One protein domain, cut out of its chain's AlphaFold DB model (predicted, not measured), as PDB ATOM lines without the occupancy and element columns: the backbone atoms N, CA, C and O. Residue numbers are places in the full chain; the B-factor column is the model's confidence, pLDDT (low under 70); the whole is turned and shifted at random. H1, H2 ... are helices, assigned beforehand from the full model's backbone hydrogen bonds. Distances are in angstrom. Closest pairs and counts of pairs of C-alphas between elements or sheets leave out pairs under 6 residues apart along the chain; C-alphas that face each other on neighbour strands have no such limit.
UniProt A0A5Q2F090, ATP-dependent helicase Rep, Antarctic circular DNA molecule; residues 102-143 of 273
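Overview. This is residues 102 to 143 of the 273 residues of the protein "ATP-dependent helicase Rep" of Antarctic circular DNA molecule (UniProt A0A5Q2F090). One long helix, H1, ends in a small compact head, where the chain folds back and three short helices, H2, H3 and H4, make an arc along one side of the later part of H1. Residues 102 to 111, the first part of H1, stick out from this head as a free arm and make much of the length. The printed part has 42 residues with four named helices, H1, H2, H3 and H4 in that order along the chain, and no named strand; the class is all helix. The whole is only just compact, close to loose, with a radius of gyration of the C-alphas of 10.5 A, and it is elongated, spanning 30 by 18 by 18 A.

Arrangement. H1, residues 102 to 121, stands free over residues 102 to 111. A tight link of 2 residues leads to H2, residues 124 to 127. H1 and H2 only just touch, with 3 pairs of C-alphas within 8 A, and only at the corner by their link; H1 does so with residues 115 to 118 alone, and the closest C-alphas are those of Ser 118 and Cys 124, 4.6 A apart. H3, residues 129 to 134, is close to H2 but not clearly touching it, the closest C-alphas being those of Glu 125 and Phe 132 at 5.4 A. H3 is also close to H1 but not clearly touching it, with the C-alphas of Val 115 and Glu 131 the closest at 7.9 A, and their lines are about perpendicular at 84 degrees. H4, residues 136 to 142, is close to H3 but not clearly touching it: the closest C-alphas, of Phe 132 and Ile 139, are 6.9 A apart, and the lines are about perpendicular at 83 degrees. H4 only just touches H1, with 3 pairs of C-alphas within 8 A. H1 touches H4 with residues 119 to 120 alone; the closest C-alphas are those of Val 119 and Ile 139, 6.2 A apart, and the lines are about perpendicular at 77 degrees. H2 and H4 are only just apart, 8.5 A at the closest. In H1, H3 and H4 each O i to N i+4 pair is within hydrogen-bond range; H2 is too short for such a pair, and its one O i to N i+3 pair is not within range.

Along the chain. H1 begins at C-alpha 102, (0.584, -64.453, 3.360), and measures 28.7 A to C-alpha 121, (14.333, -39.676, -1.499). H2, from Cys 124 to Glu 127, measures 5.0 A, and H3, from Pro 129 to Gln 134, 8.6 A. H4, from Asn 136, measures 9.8 A and ends at C-alpha 142, (5.279, -39.423, -6.443).

Size, cuts and confidence. The two C-alphas farthest apart are those of Lys 102 and Asn 140, at 30.4 A. Without residues 102 to 111 the body has 32 residues and spans 17 by 16 by 15 A. The printed part has no cut, and its three links are tight. The mean pLDDT of the printed part is 85.7, that of H4 is 78, and no printed residue is under 70.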
ATOM      1  N   LYS A 102       0.637 -65.608   2.459       77.75
ATOM      2  CA  LYS A 102       0.584 -64.453   3.360       77.75
ATOM      3  C   LYS A 102       1.984 -63.894   3.625       77.75
ATOM      4  O   LYS A 102       2.197 -62.713   3.399       77.75
ATOM      5  N   GLU A 103       2.940 -64.748   3.997       77.69
ATOM      6  CA  GLU A 103       4.336 -64.342   4.239       77.69
ATOM      7  C   GLU A 103       5.004 -63.800   2.967       77.69
ATOM      8  O   GLU A 103       5.757 -62.832   3.017       77.69
ATOM      9  N   VAL A 104       4.714 -64.391   1.802       79.62
ATOM     10  CA  VAL A 104       5.195 -63.862   0.513       79.62
ATOM     11  C   VAL A 104       4.597 -62.481   0.233       79.62
ATOM     12  O   VAL A 104       5.321 -61.587  -0.197       79.62
ATOM     13  N   GLY A 105       3.301 -62.291   0.494       78.44
ATOM     14  CA  GLY A 105       2.631 -61.002   0.317       78.44
ATOM     15  C   GLY A 105       3.145 -59.916   1.268       78.44
ATOM     16  O   GLY A 105       3.304 -58.772   0.851       78.44
ATOM     17  N   GLU A 106       3.445 -60.263   2.521       84.00
ATOM     18  CA  GLU A 106       4.032 -59.343   3.506       84.00
ATOM     19  C   GLU A 106       5.434 -58.887   3.081       84.00
ATOM     20  O   GLU A 106       5.684 -57.685   3.019       84.00
ATOM     21  N   LEU A 107       6.296 -59.817   2.650       81.56
ATOM     22  CA  LEU A 107       7.625 -59.488   2.120       81.56
ATOM     23  C   LEU A 107       7.554 -58.602   0.870       81.56
ATOM     24  O   LEU A 107       8.326 -57.658   0.727       81.56
ATOM     25  N   GLN A 108       6.610 -58.879  -0.033       84.31
ATOM     26  CA  GLN A 108       6.383 -58.023  -1.198       84.31
ATOM     27  C   GLN A 108       5.920 -56.625  -0.786       84.31
ATOM     28  O   GLN A 108       6.351 -55.640  -1.378       84.31
ATOM     29  N   LYS A 109       5.056 -56.517   0.229       86.81
ATOM     30  CA  LYS A 109       4.583 -55.227   0.737       86.81
ATOM     31  C   LYS A 109       5.727 -54.408   1.338       86.81
ATOM     32  O   LYS A 109       5.792 -53.211   1.077       86.81
ATOM     33  N   GLU A 110       6.613 -55.038   2.104       87.81
ATOM     34  CA  GLU A 110       7.819 -54.398   2.642       87.81
ATOM     35  C   GLU A 110       8.750 -53.930   1.522       87.81
ATOM     36  O   GLU A 110       9.159 -52.772   1.516       87.81
ATOM     37  N   GLN A 111       8.990 -54.774   0.514       89.12
ATOM     38  CA  GLN A 111       9.794 -54.401  -0.650       89.12
ATOM     39  C   GLN A 111       9.205 -53.189  -1.388       89.12
ATOM     40  O   GLN A 111       9.927 -52.256  -1.726       89.12
ATOM     41  N   TRP A 112       7.888 -53.162  -1.605       89.25
ATOM     42  CA  TRP A 112       7.222 -52.021  -2.236       89.25
ATOM     43  C   TRP A 112       7.245 -50.759  -1.375       89.25
ATOM     44  O   TRP A 112       7.335 -49.659  -1.918       89.25
ATOM     45  N   ALA A 113       7.171 -50.893  -0.048       90.62
ATOM     46  CA  ALA A 113       7.344 -49.760   0.854       90.62
ATOM     47  C   ALA A 113       8.751 -49.157   0.715       90.62
ATOM     48  O   ALA A 113       8.881 -47.932   0.684       90.62
ATOM     49  N   ASP A 114       9.768 -50.003   0.542       92.25
ATOM     50  CA  ASP A 114      11.150 -49.579   0.314       92.25
ATOM     51  C   ASP A 114      11.335 -48.853  -1.020       92.25
ATOM     52  O   ASP A 114      11.907 -47.763  -1.072       92.25
ATOM     53  N   VAL A 115      10.736 -49.387  -2.090       91.19
ATOM     54  CA  VAL A 115      10.702 -48.713  -3.395       91.19
ATOM     55  C   VAL A 115      10.060 -47.332  -3.253       91.19
ATOM     56  O   VAL A 115      10.639 -46.340  -3.684       91.19
ATOM     57  N   VAL A 116       8.905 -47.220  -2.589       89.56
ATOM     58  CA  VAL A 116       8.230 -45.925  -2.381       89.56
ATOM     59  C   VAL A 116       9.082 -44.948  -1.561       89.56
ATOM     60  O   VAL A 116       9.055 -43.749  -1.849       89.56
ATOM     61  N   ARG A 117       9.841 -45.426  -0.567       91.75
ATOM     62  CA  ARG A 117      10.810 -44.605   0.176       91.75
ATOM     63  C   ARG A 117      11.884 -44.056  -0.768       91.75
ATOM     64  O   ARG A 117      11.991 -42.837  -0.881       91.75
ATOM     65  N   SER A 118      12.579 -44.927  -1.506       90.25
ATOM     66  CA  SER A 118      13.642 -44.523  -2.446       90.25
ATOM     67  C   SER A 118      13.144 -43.541  -3.518       90.25
ATOM     68  O   SER A 118      13.862 -42.634  -3.932       90.25
ATOM     69  N   VAL A 119      11.877 -43.661  -3.942       88.88
ATOM     70  CA  VAL A 119      11.237 -42.713  -4.866       88.88
ATOM     71  C   VAL A 119      11.130 -41.331  -4.241       88.88
ATOM     72  O   VAL A 119      11.435 -40.354  -4.906       88.88
ATOM     73  N   ARG A 120      10.711 -41.224  -2.977       83.94
ATOM     74  CA  ARG A 120      10.584 -39.931  -2.283       83.94
ATOM     75  C   ARG A 120      11.937 -39.288  -1.995       83.94
ATOM     76  O   ARG A 120      12.031 -38.065  -2.005       83.94
ATOM     77  N   GLU A 121      12.954 -40.106  -1.755       85.06
ATOM     78  CA  GLU A 121      14.333 -39.676  -1.499       85.06
ATOM     79  C   GLU A 121      15.103 -39.356  -2.790       85.06
ATOM     80  O   GLU A 121      16.154 -38.724  -2.736       85.06
ATOM     81  N   GLY A 122      14.569 -39.729  -3.958       84.56
ATOM     82  CA  GLY A 122      15.211 -39.504  -5.254       84.56
ATOM     83  C   GLY A 122      16.338 -40.491  -5.574       84.56
ATOM     84  O   GLY A 122      17.125 -40.231  -6.476       84.56
ATOM     85  N   THR A 123      16.426 -41.620  -4.866       90.19
ATOM     86  CA  THR A 123      17.469 -42.648  -5.047       90.19
ATOM     87  C   THR A 123      16.993 -43.874  -5.836       90.19
ATOM     88  O   THR A 123      17.789 -44.754  -6.166       90.19
ATOM     89  N   CYS A 124      15.701 -43.927  -6.191       90.50
ATOM     90  CA  CYS A 124      15.063 -45.082  -6.835       90.50
ATOM     91  C   CYS A 124      15.734 -45.532  -8.143       90.50
ATOM     92  O   CYS A 124      15.816 -46.732  -8.387       90.50
ATOM     93  N   GLU A 125      16.247 -44.610  -8.966       90.38
ATOM     94  CA  GLU A 125      16.948 -44.961 -10.215       90.38
ATOM     95  C   GLU A 125      18.160 -45.873  -9.963       90.38
ATOM     96  O   GLU A 125      18.413 -46.803 -10.728       90.38
ATOM     97  N   HIS A 126      18.880 -45.640  -8.864       90.81
ATOM     98  CA  HIS A 126      20.080 -46.390  -8.506       90.81
ATOM     99  C   HIS A 126      19.768 -47.645  -7.683       90.81
ATOM    100  O   HIS A 126      20.370 -48.691  -7.917       90.81
ATOM    101  N   GLU A 127      18.833 -47.556  -6.731       92.38
ATOM    102  CA  GLU A 127      18.469 -48.679  -5.855       92.38
ATOM    103  C   GLU A 127      17.572 -49.714  -6.562       92.38
ATOM    104  O   GLU A 127      17.717 -50.917  -6.338       92.38
ATOM    105  N   TYR A 128      16.674 -49.261  -7.445       93.06
ATOM    106  CA  TYR A 128      15.635 -50.072  -8.093       93.06
ATOM    107  C   TYR A 128      15.469 -49.722  -9.586       93.06
ATOM    108  O   TYR A 128      14.388 -49.313 -10.021       93.06
ATOM    109  N   PRO A 129      16.510 -49.903 -10.423       92.00
ATOM    110  CA  PRO A 129      16.509 -49.445 -11.817       92.00
ATOM    111  C   PRO A 129      15.401 -50.079 -12.672       92.00
ATOM    112  O   PRO A 129      14.840 -49.442 -13.564       92.00
ATOM    113  N   LYS A 130      15.045 -51.340 -12.399       93.50
ATOM    114  CA  LYS A 130      13.978 -52.041 -13.121       93.50
ATOM    115  C   LYS A 130      12.617 -51.405 -12.836       93.50
ATOM    116  O   LYS A 130      11.865 -51.116 -13.768       93.50
ATOM    117  N   GLU A 131      12.302 -51.195 -11.562       91.50
ATOM    118  CA  GLU A 131      11.075 -50.546 -11.116       91.50
ATOM    119  C   GLU A 131      11.036 -49.088 -11.592       91.50
ATOM    120  O   GLU A 131       9.985 -48.636 -12.050       91.50
ATOM    121  N   PHE A 132      12.176 -48.388 -11.580       88.00
ATOM    122  CA  PHE A 132      12.303 -47.026 -12.096       88.00
ATOM    123  C   PHE A 132      11.868 -46.917 -13.559       88.00
ATOM    124  O   PHE A 132      11.021 -46.094 -13.899       88.00
ATOM    125  N   ILE A 133      12.374 -47.802 -14.422       88.50
ATOM    126  CA  ILE A 133      12.010 -47.828 -15.844       88.50
ATOM    127  C   ILE A 133      10.543 -48.240 -16.028       88.50
ATOM    128  O   ILE A 133       9.805 -47.592 -16.771       88.50
ATOM    129  N   GLN A 134      10.103 -49.305 -15.349       90.38
ATOM    130  CA  GLN A 134       8.761 -49.865 -15.520       90.38
ATOM    131  C   GLN A 134       7.653 -48.918 -15.031       90.38
ATOM    132  O   GLN A 134       6.577 -48.867 -15.629       90.38
ATOM    133  N   TYR A 135       7.909 -48.169 -13.957       87.19
ATOM    134  CA  TYR A 135       6.930 -47.313 -13.285       87.19
ATOM    135  C   TYR A 135       7.298 -45.826 -13.330       87.19
ATOM    136  O   TYR A 135       6.784 -45.048 -12.527       87.19
ATOM    137  N   ASN A 136       8.125 -45.413 -14.296       81.38
ATOM    138  CA  ASN A 136       8.666 -44.055 -14.423       81.38
ATOM    139  C   ASN A 136       7.585 -42.960 -14.287       81.38
ATOM    140  O   ASN A 136       7.720 -42.021 -13.508       81.38
ATOM    141  N   ALA A 137       6.438 -43.124 -14.956       78.31
ATOM    142  CA  ALA A 137       5.332 -42.164 -14.872       78.31
ATOM    143  C   ALA A 137       4.759 -42.011 -13.449       78.31
ATOM    144  O   ALA A 137       4.465 -40.900 -13.004       78.31
ATOM    145  N   THR A 138       4.599 -43.118 -12.721       82.19
ATOM    146  CA  THR A 138       4.119 -43.108 -11.334       82.19
ATOM    147  C   THR A 138       5.182 -42.549 -10.399       82.19
ATOM    148  O   THR A 138       4.860 -41.759  -9.513       82.19
ATOM    149  N   ILE A 139       6.441 -42.914 -10.624       82.75
ATOM    150  CA  ILE A 139       7.591 -42.456  -9.848       82.75
ATOM    151  C   ILE A 139       7.748 -40.945  -9.974       82.75
ATOM    152  O   ILE A 139       7.722 -40.273  -8.952       82.75
ATOM    153  N   ASN A 140       7.739 -40.386 -11.185       74.31
ATOM    154  CA  ASN A 140       7.787 -38.934 -11.406       74.31
ATOM    155  C   ASN A 140       6.584 -38.184 -10.826       74.31
ATOM    156  O   ASN A 140       6.655 -36.986 -10.573       74.31
ATOM    157  N   ARG A 141       5.447 -38.861 -10.631       73.69
ATOM    158  CA  ARG A 141       4.283 -38.260  -9.970       73.69
ATOM    159  C   ARG A 141       4.447 -38.225  -8.450       73.69
ATOM    160  O   ARG A 141       3.970 -37.285  -7.812       73.69
ATOM    161  N   LEU A 142       5.041 -39.275  -7.880       73.50
ATOM    162  CA  LEU A 142       5.279 -39.423  -6.443       73.50
ATOM    163  C   LEU A 142       6.501 -38.629  -5.976       73.50
ATOM    164  O   LEU A 142       6.480 -38.075  -4.878       73.50
ATOM    165  N   TYR A 143       7.534 -38.562  -6.809       70.19
ATOM    166  CA  TYR A 143       8.716 -37.748  -6.607       70.19
ATOM    167  C   TYR A 143       8.436 -36.323  -7.077       70.19
ATOM    168  O   TYR A 143       8.411 -36.023  -8.268       70.19
TER     169      TYR A 143